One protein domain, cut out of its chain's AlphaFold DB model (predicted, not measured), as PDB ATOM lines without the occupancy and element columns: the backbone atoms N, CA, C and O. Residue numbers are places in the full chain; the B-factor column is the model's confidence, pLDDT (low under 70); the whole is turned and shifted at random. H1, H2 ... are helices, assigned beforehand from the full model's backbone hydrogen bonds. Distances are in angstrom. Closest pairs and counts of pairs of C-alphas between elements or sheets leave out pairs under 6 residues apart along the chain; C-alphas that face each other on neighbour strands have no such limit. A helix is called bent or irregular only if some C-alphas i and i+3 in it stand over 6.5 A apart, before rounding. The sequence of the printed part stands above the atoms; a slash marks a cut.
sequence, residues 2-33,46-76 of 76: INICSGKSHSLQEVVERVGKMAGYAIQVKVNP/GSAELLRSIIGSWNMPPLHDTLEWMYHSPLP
ATOM      1  N   ILE A   2     -60.159 -19.358  57.150       96.38
ATOM      2  CA  ILE A   2     -58.691 -19.492  57.203       96.38
ATOM      3  C   ILE A   2     -58.132 -19.126  55.825       96.38
ATOM      4  O   ILE A   2     -58.645 -19.603  54.814       96.38
ATOM      5  N   ASN A   3     -57.093 -18.290  55.784       96.81
ATOM      6  CA  ASN A   3     -56.409 -17.935  54.542       96.81
ATOM      7  C   ASN A   3     -55.500 -19.073  54.078       96.81
ATOM      8  O   ASN A   3     -54.700 -19.594  54.856       96.81
ATOM      9  N   ILE A   4     -55.554 -19.379  52.785       95.25
ATOM     10  CA  ILE A   4     -54.617 -20.282  52.118       95.25
ATOM     11  C   ILE A   4     -53.801 -19.431  51.150       95.25
ATOM     12  O   ILE A   4     -54.322 -18.934  50.155       95.25
ATOM     13  N   CYS A   5     -52.536 -19.191  51.481       95.06
ATOM     14  CA  CYS A   5     -51.660 -18.326  50.699       95.06
ATOM     15  C   CYS A   5     -50.185 -18.619  50.993       95.06
ATOM     16  O   CYS A   5     -49.852 -19.287  51.973       95.06
ATOM     17  N   SER A   6     -49.300 -18.086  50.153       94.56
ATOM     18  CA  SER A   6     -47.853 -18.241  50.308       94.56
ATOM     19  C   SER A   6     -47.215 -17.339  51.353       94.56
ATOM     20  O   SER A   6     -46.090 -17.602  51.778       94.56
ATOM     21  N   GLY A   7     -47.893 -16.255  51.739       94.12
ATOM     22  CA  GLY A   7     -47.261 -15.172  52.491       94.12
ATOM     23  C   GLY A   7     -46.198 -14.411  51.690       94.12
ATOM     24  O   GLY A   7     -45.410 -13.682  52.284       94.12
ATOM     25  N   LYS A   8     -46.154 -14.567  50.358       93.94
ATOM     26  CA  LYS A   8     -45.248 -13.842  49.455       93.94
ATOM     27  C   LYS A   8     -46.033 -13.245  48.291       93.94
ATOM     28  O   LYS A   8     -46.826 -13.945  47.665       93.94
ATOM     29  N   SER A   9     -45.795 -11.973  47.990       95.44
ATOM     30  CA  SER A   9     -46.321 -11.309  46.799       95.44
ATOM     31  C   SER A   9     -45.245 -11.228  45.720       95.44
ATOM     32  O   SER A   9     -44.051 -11.193  46.012       95.44
ATOM     33  N   HIS A  10     -45.688 -11.210  44.466       96.50
ATOM     34  CA  HIS A  10     -44.843 -11.055  43.288       96.50
ATOM     35  C   HIS A  10     -45.524 -10.083  42.333       96.50
ATOM     36  O   HIS A  10     -46.740 -10.161  42.137       96.50
ATOM     37  N   SER A  11     -44.760  -9.167  41.741       95.94
ATOM     38  CA  SER A  11     -45.297  -8.310  40.686       95.94
ATOM     39  C   SER A  11     -45.446  -9.092  39.378       95.94
ATOM     40  O   SER A  11     -44.700 -10.035  39.111       95.94
ATOM     41  N   LEU A  12     -46.385  -8.682  38.521       95.06
ATOM     42  CA  LEU A  12     -46.525  -9.285  37.190       95.06
ATOM     43  C   LEU A  12     -45.233  -9.143  36.370       95.06
ATOM     44  O   LEU A  12     -44.853 -10.060  35.651       95.06
ATOM     45  N   GLN A  13     -44.537  -8.014  36.520       95.06
ATOM     46  CA  GLN A  13     -43.265  -7.766  35.852       95.06
ATOM     47  C   GLN A  13     -42.190  -8.779  36.271       95.06
ATOM     48  O   GLN A  13     -41.563  -9.375  35.401       95.06
ATOM     49  N   GLU A  14     -42.029  -9.047  37.573       96.06
ATOM     50  CA  GLU A  14     -41.083 -10.067  38.057       96.06
ATOM     51  C   GLU A  14     -41.377 -11.452  37.477       96.06
ATOM     52  O   GLU A  14     -40.454 -12.202  37.154       96.06
ATOM     53  N   VAL A  15     -42.657 -11.812  37.353       97.25
ATOM     54  CA  VAL A  15     -43.066 -13.097  36.774       97.25
ATOM     55  C   VAL A  15     -42.683 -13.165  35.297       97.25
ATOM     56  O   VAL A  15     -42.052 -14.134  34.879       97.25
ATOM     57  N   VAL A  16     -42.994 -12.126  34.518       97.06
ATOM     58  CA  VAL A  16     -42.647 -12.056  33.088       97.06
ATOM     59  C   VAL A  16     -41.133 -12.106  32.882       97.06
ATOM     60  O   VAL A  16     -40.655 -12.851  32.031       97.06
ATOM     61  N   GLU A  17     -40.359 -11.372  33.680       96.88
ATOM     62  CA  GLU A  17     -38.896 -11.384  33.600       96.88
ATOM     63  C   GLU A  17     -38.309 -12.768  33.906       96.88
ATOM     64  O   GLU A  17     -37.370 -13.206  33.237       96.88
ATOM     65  N   ARG A  18     -38.864 -13.488  34.889       96.44
ATOM     66  CA  ARG A  18     -38.435 -14.858  35.218       96.44
ATOM     67  C   ARG A  18     -38.714 -15.827  34.078       96.44
ATOM     68  O   ARG A  18     -37.821 -16.586  33.716       96.44
ATOM     69  N   VAL A  19     -39.911 -15.770  33.503       97.12
ATOM     70  CA  VAL A  19     -40.273 -16.624  32.365       97.12
ATOM     71  C   VAL A  19     -39.423 -16.284  31.138       97.12
ATOM     72  O   VAL A  19     -38.953 -17.190  30.461       97.12
ATOM     73  N   GLY A  20     -39.134 -15.003  30.884       97.44
ATOM     74  CA  GLY A  20     -38.230 -14.598  29.803       97.44
ATOM     75  C   GLY A  20     -36.826 -15.195  29.947       97.44
ATOM     76  O   GLY A  20     -36.273 -15.728  28.987       97.44
ATOM     77  N   LYS A  21     -36.273 -15.205  31.168       96.38
ATOM     78  CA  LYS A  21     -34.989 -15.872  31.446       96.38
ATOM     79  C   LYS A  21     -35.031 -17.370  31.133       96.38
ATOM     80  O   LYS A  21     -34.091 -17.860  30.518       96.38
ATOM     81  N   MET A  22     -36.104 -18.068  31.512       96.06
ATOM     82  CA  MET A  22     -36.293 -19.494  31.191       96.06
ATOM     83  C   MET A  22     -36.390 -19.726  29.680       96.06
ATOM     84  O   MET A  22     -35.797 -20.662  29.159       96.06
ATOM     85  N   ALA A  23     -37.080 -18.833  28.970       96.06
ATOM     86  CA  ALA A  23     -37.235 -18.900  27.522       96.06
ATOM     87  C   ALA A  23     -35.986 -18.461  26.734       96.06
ATOM     88  O   ALA A  23     -35.949 -18.599  25.512       96.06
ATOM     89  N   GLY A  24     -34.965 -17.923  27.409       97.38
ATOM     90  CA  GLY A  24     -33.723 -17.466  26.788       97.38
ATOM     91  C   GLY A  24     -33.810 -16.102  26.093       97.38
ATOM     92  O   GLY A  24     -32.909 -15.759  25.331       97.38
ATOM     93  N   TYR A  25     -34.861 -15.305  26.333       97.25
ATOM     94  CA  TYR A  25     -35.003 -13.967  25.744       97.25
ATOM     95  C   TYR A  25     -35.805 -12.992  26.622       97.25
ATOM     96  O   TYR A  25     -36.625 -13.373  27.453       97.25
ATOM     97  N   ALA A  26     -35.601 -11.688  26.417       96.69
ATOM     98  CA  ALA A  26     -36.402 -10.664  27.085       96.69
ATOM     99  C   ALA A  26     -37.784 -10.537  26.419       96.69
ATOM    100  O   ALA A  26     -37.887 -10.183  25.244       96.69
ATOM    101  N   ILE A  27     -38.856 -10.809  27.167       96.50
ATOM    102  CA  ILE A  27     -40.230 -10.707  26.658       96.50
ATOM    103  C   ILE A  27     -40.591  -9.231  26.450       96.50
ATOM    104  O   ILE A  27     -40.594  -8.440  27.393       96.50
ATOM    105  N   GLN A  28     -40.950  -8.858  25.219       96.25
ATOM    106  CA  GLN A  28     -41.469  -7.523  24.930       96.25
ATOM    107  C   GLN A  28     -42.926  -7.411  25.399       96.25
ATOM    108  O   GLN A  28     -43.836  -7.976  24.793       96.25
ATOM    109  N   VAL A  29     -43.158  -6.648  26.465       95.19
ATOM    110  CA  VAL A  29     -44.500  -6.442  27.026       95.19
ATOM    111  C   VAL A  29     -45.211  -5.291  26.315       95.19
ATOM    112  O   VAL A  29     -44.668  -4.195  26.187       95.19
ATOM    113  N   LYS A  30     -46.456  -5.523  25.891       96.31
ATOM    114  CA  LYS A  30     -47.381  -4.486  25.412       96.31
ATOM    115  C   LYS A  30     -48.650  -4.526  26.257       96.31
ATOM    116  O   LYS A  30     -49.223  -5.594  26.462       96.31
ATOM    117  N   VAL A  31     -49.094  -3.368  26.741       94.31
ATOM    118  CA  VAL A  31     -50.326  -3.267  27.532       94.31
ATOM    119  C   VAL A  31     -51.517  -3.297  26.586       94.31
ATOM    120  O   VAL A  31     -51.670  -2.410  25.752       94.31
ATOM    121  N   ASN A  32     -52.375  -4.303  26.733       94.94
ATOM    122  CA  ASN A  32     -53.680  -4.307  26.091       94.94
ATOM    123  C   ASN A  32     -54.714  -3.710  27.070       94.94
ATOM    124  O   ASN A  32     -54.939  -4.296  28.135       94.94
ATOM    125  N   PRO A  33     -55.357  -2.574  26.727       93.50
ATOM    126  CA  PRO A  33     -56.346  -1.921  27.584       93.50
ATOM    127  C   PRO A  33     -57.501  -2.825  28.025       93.50
ATOM    128  O   PRO A  33     -58.062  -2.592  29.091       93.50
ATOM    129  N   GLY A  46     -51.680 -12.283  51.346       95.56
ATOM    130  CA  GLY A  46     -52.339 -12.987  52.445       95.56
ATOM    131  C   GLY A  46     -51.362 -13.316  53.574       95.56
ATOM    132  O   GLY A  46     -50.192 -13.591  53.314       95.56
ATOM    133  N   SER A  47     -51.855 -13.347  54.815       96.38
ATOM    134  CA  SER A  47     -51.162 -13.984  55.944       96.38
ATOM    135  C   SER A  47     -51.681 -15.408  56.133       96.38
ATOM    136  O   SER A  47     -52.894 -15.616  56.228       96.38
ATOM    137  N   ALA A  48     -50.761 -16.374  56.207       96.06
ATOM    138  CA  ALA A  48     -51.046 -17.782  56.482       96.06
ATOM    139  C   ALA A  48     -50.781 -18.166  57.953       96.06
ATOM    140  O   ALA A  48     -50.697 -19.349  58.272       96.06
ATOM    141  N   GLU A  49     -50.621 -17.189  58.853       96.38
ATOM    142  CA  GLU A  49     -50.276 -17.420  60.266       96.38
ATOM    143  C   GLU A  49     -51.311 -18.282  60.990       96.38
ATOM    144  O   GLU A  49     -50.935 -19.237  61.665       96.38
ATOM    145  N   LEU A  50     -52.606 -18.013  60.786       97.00
ATOM    146  CA  LEU A  50     -53.678 -18.820  61.379       97.00
ATOM    147  C   LEU A  50     -53.652 -20.269  60.876       97.00
ATOM    148  O   LEU A  50     -53.965 -21.187  61.619       97.00
ATOM    149  N   LEU A  51     -53.277 -20.496  59.617       96.75
ATOM    150  CA  LEU A  51     -53.129 -21.859  59.117       96.75
ATOM    151  C   LEU A  51     -51.918 -22.538  59.771       96.75
ATOM    152  O   LEU A  51     -52.039 -23.654  60.270       96.75
ATOM    153  N   ARG A  52     -50.775 -21.840  59.838       96.00
ATOM    154  CA  ARG A  52     -49.544 -22.337  60.477       96.00
ATOM    155  C   ARG A  52     -49.741 -22.683  61.950       96.00
ATOM    156  O   ARG A  52     -49.151 -23.654  62.408       96.00
ATOM    157  N   SER A  53     -50.570 -21.939  62.683       96.94
ATOM    158  CA  SER A  53     -50.849 -22.250  64.088       96.94
ATOM    159  C   SER A  53     -51.691 -23.516  64.276       96.94
ATOM    160  O   SER A  53     -51.625 -24.126  65.339       96.94
ATOM    161  N   ILE A  54     -52.461 -23.922  63.261       97.56
ATOM    162  CA  ILE A  54     -53.349 -25.091  63.319       97.56
ATOM    163  C   ILE A  54     -52.633 -26.358  62.841       97.56
ATOM    164  O   ILE A  54     -52.751 -27.397  63.484       97.56
ATOM    165  N   ILE A  55     -51.909 -26.290  61.719       96.69
ATOM    166  CA  ILE A  55     -51.305 -27.475  61.076       96.69
ATOM    167  C   ILE A  55     -49.778 -27.547  61.216       96.69
ATOM    168  O   ILE A  55     -49.162 -28.503  60.749       96.69
ATOM    169  N   GLY A  56     -49.157 -26.542  61.834       95.81
ATOM    170  CA  GLY A  56     -47.707 -26.395  61.892       95.81
ATOM    171  C   GLY A  56     -47.106 -25.783  60.625       95.81
ATOM    172  O   GLY A  56     -47.796 -25.289  59.729       95.81
ATOM    173  N   SER A  57     -45.776 -25.781  60.559       90.31
ATOM    174  CA  SER A  57     -45.034 -25.284  59.398       90.31
ATOM    175  C   SER A  57     -45.018 -26.307  58.265       90.31
ATOM    176  O   SER A  57     -44.868 -27.501  58.496       90.31
ATOM    177  N   TRP A  58     -45.088 -25.823  57.026       92.31
ATOM    178  CA  TRP A  58     -44.886 -26.621  55.817       92.31
ATOM    179  C   TRP A  58     -43.879 -25.947  54.887       92.31
ATOM    180  O   TRP A  58     -43.699 -24.722  54.928       92.31
ATOM    181  N   ASN A  59     -43.272 -26.752  54.014       90.19
ATOM    182  CA  ASN A  59     -42.475 -26.253  52.903       90.19
ATOM    183  C   ASN A  59     -43.387 -25.913  51.735       90.19
ATOM    184  O   ASN A  59     -44.127 -26.757  51.234       90.19
ATOM    185  N   MET A  60     -43.322 -24.660  51.307       90.56
ATOM    186  CA  MET A  60     -44.004 -24.205  50.110       90.56
ATOM    187  C   MET A  60     -42.980 -24.033  48.991       90.56
ATOM    188  O   MET A  60     -41.973 -23.358  49.236       90.56
ATOM    189  N   PRO A  61     -43.217 -24.592  47.790       93.62
ATOM    190  CA  PRO A  61     -42.326 -24.356  46.667       93.62
ATOM    191  C   PRO A  61     -42.248 -22.848  46.375       93.62
ATOM    192  O   PRO A  61     -43.279 -22.161  46.377       93.62
ATOM    193  N   PRO A  62     -41.042 -22.296  46.161       95.00
ATOM    194  CA  PRO A  62     -40.877 -20.976  45.572       95.00
ATOM    195  C   PRO A  62     -41.674 -20.855  44.269       95.00
ATOM    196  O   PRO A  62     -41.774 -21.806  43.502       95.00
ATOM    197  N   LEU A  63     -42.184 -19.655  43.972       96.62
ATOM    198  CA  LEU A  63     -42.904 -19.418  42.715       96.62
ATOM    199  C   LEU A  63     -42.053 -19.776  41.484       96.62
ATOM    200  O   LEU A  63     -42.594 -20.200  40.472       96.62
ATOM    201  N   HIS A  64     -40.732 -19.603  41.572       95.38
ATOM    202  CA  HIS A  64     -39.802 -19.943  40.498       95.38
ATOM    203  C   HIS A  64     -39.900 -21.414  40.083       95.38
ATOM    204  O   HIS A  64     -40.097 -21.677  38.902       95.38
ATOM    205  N   ASP A  65     -39.850 -22.328  41.048       96.25
ATOM    206  CA  ASP A  65     -39.923 -23.772  40.826       96.25
ATOM    207  C   ASP A  65     -41.271 -24.150  40.193       96.25
ATOM    208  O   ASP A  65     -41.336 -24.957  39.267       96.25
ATOM    209  N   THR A  66     -42.360 -23.501  40.624       96.06
ATOM    210  CA  THR A  66     -43.682 -23.682  40.007       96.06
ATOM    211  C   THR A  66     -43.709 -23.199  38.554       96.06
ATOM    212  O   THR A  66     -44.265 -23.878  37.694       96.06
ATOM    213  N   LEU A  67     -43.118 -22.036  38.258       96.81
ATOM    214  CA  LEU A  67     -43.040 -21.506  36.892       96.81
ATOM    215  C   LEU A  67     -42.183 -22.399  35.991       96.81
ATOM    216  O   LEU A  67     -42.550 -22.628  34.844       96.81
ATOM    217  N   GLU A  68     -41.076 -22.927  36.514       96.31
ATOM    218  CA  GLU A  68     -40.209 -23.860  35.798       96.31
ATOM    219  C   GLU A  68     -40.937 -25.171  35.487       96.31
ATOM    220  O   GLU A  68     -40.886 -25.651  34.354       96.31
ATOM    221  N   TRP A  69     -41.671 -25.717  36.460       96.12
ATOM    222  CA  TRP A  69     -42.505 -26.897  36.250       96.12
ATOM    223  C   TRP A  69     -43.550 -26.661  35.153       96.12
ATOM    224  O   TRP A  69     -43.679 -27.479  34.244       96.12
ATOM    225  N   MET A  70     -44.257 -25.528  35.190       95.44
ATOM    226  CA  MET A  70     -45.251 -25.180  34.169       95.44
ATOM    227  C   MET A  70     -44.627 -24.979  32.786       95.44
ATOM    228  O   MET A  70     -45.218 -25.387  31.793       95.44
ATOM    229  N   TYR A  71     -43.442 -24.368  32.713       95.25
ATOM    230  CA  TYR A  71     -42.746 -24.107  31.452       95.25
ATOM    231  C   TYR A  71     -42.313 -25.396  30.738       95.25
ATOM    232  O   TYR A  71     -42.422 -25.489  29.519       95.25
ATOM    233  N   HIS A  72     -41.857 -26.396  31.496       95.12
ATOM    234  CA  HIS A  72     -41.433 -27.693  30.954       95.12
ATOM    235  C   HIS A  72     -42.566 -28.720  30.854       95.12
ATOM    236  O   HIS A  72     -42.353 -29.824  30.347       95.12
ATOM    237  N   SER A  73     -43.760 -28.394  31.353       94.69
ATOM    238  CA  SER A  73     -44.908 -29.287  31.252       94.69
ATOM    239  C   SER A  73     -45.368 -29.390  29.793       94.69
ATOM    240  O   SER A  73     -45.431 -28.373  29.100       94.69
ATOM    241  N   PRO A  74     -45.705 -30.597  29.304       85.06
ATOM    242  CA  PRO A  74     -46.283 -30.747  27.976       85.06
ATOM    243  C   PRO A  74     -47.587 -29.950  27.890       85.06
ATOM    244  O   PRO A  74     -48.354 -29.894  28.854       85.06
ATOM    245  N   LEU A  75     -47.829 -29.327  26.735       76.06
ATOM    246  CA  LEU A  75     -49.114 -28.684  26.477       76.06
ATOM    247  C   LEU A  75     -50.231 -29.745  26.553       76.06
ATOM    248  O   LEU A  75     -50.014 -30.860  26.069       76.06
ATOM    249  N   PRO A  76     -51.377 -29.424  27.181       68.50
ATOM    250  CA  PRO A  76     -52.538 -30.309  27.202       68.50
ATOM    251  C   PRO A  76     -53.130 -30.534  25.806       68.50
ATOM    252  O   PRO A  76     -52.978 -29.644  24.934       68.50
TER     253      PRO A  76
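This is residues 2 to 33 and 46 to 76 of the 76 residues of an uncharacterized protein of Candidatus Regiella insecticola LSR1 (UniProt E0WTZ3). The printed part is an open, loose frame of three helices: H1 and H3 meet at a slant at one end, and H2 sits alone at the opposite end. Two unnamed stretches, residues 2 to 11 and 56 to 62, span the gap between the ends as the frame's two long sides, while residues 24 to 33 fold back past H1 on the side away from H2. The printed part has 63 residues, with the order H1, H2, H3 along the chain and no named strand; the class is all helix, though under half of the residues, 29 of 63, are in named elements. The whole is only just loose, close to extended, with a radius of gyration of the C-alphas of 15.5 A and spans of 43 by 30 by 21 A.

The longest helix by residues is H1, residues 12 to 23. It touches H3, residues 63 to 72, with 5 pairs of C-alphas within 8 A; their closest C-alphas, those of Val 19 and Leu 67, are 7.2 A apart. H1 touches H3 with residues 18 to 22 alone. The two helices run the same way at a steep tilt of 44 degrees, with their centres 10.7 A apart. H2, residues 49 to 55, touches no helix: it is apart from H1 and apart from H3. Every backbone O i to N i+4 pair is within hydrogen-bond range in H1 and H3, and 2 of 3 are in H2.

H1 begins at Leu 12, whose C-alpha is at (-46.525, -9.285, 37.190), and measures 16.5 A from there to the C-alpha of Ala 23. H3 runs from Leu 63 to His 72, 14.5 A from first to last C-alpha, and ends with C-alpha 72 at (-41.433, -27.693, 30.954). H2 runs from Glu 49, with its C-alpha at (-50.276, -17.420, 60.266), to Ile 55, 10.1 A from first to last C-alpha. No helix is bent.

The two C-alphas farthest apart are those of Gln 28 and Ile 54, at 43.9 A. Residues 34 to 45 are cut out and not printed, and C-alphas 33 and 46 are 27.5 A apart across the cut. The link from H1 to H2 runs across this cut; the link from H2 to H3, 7 residues, is short. The mean pLDDT of the printed part is 94.7, and one printed residue, Pro 76, is under 70; it is the chain's last residue.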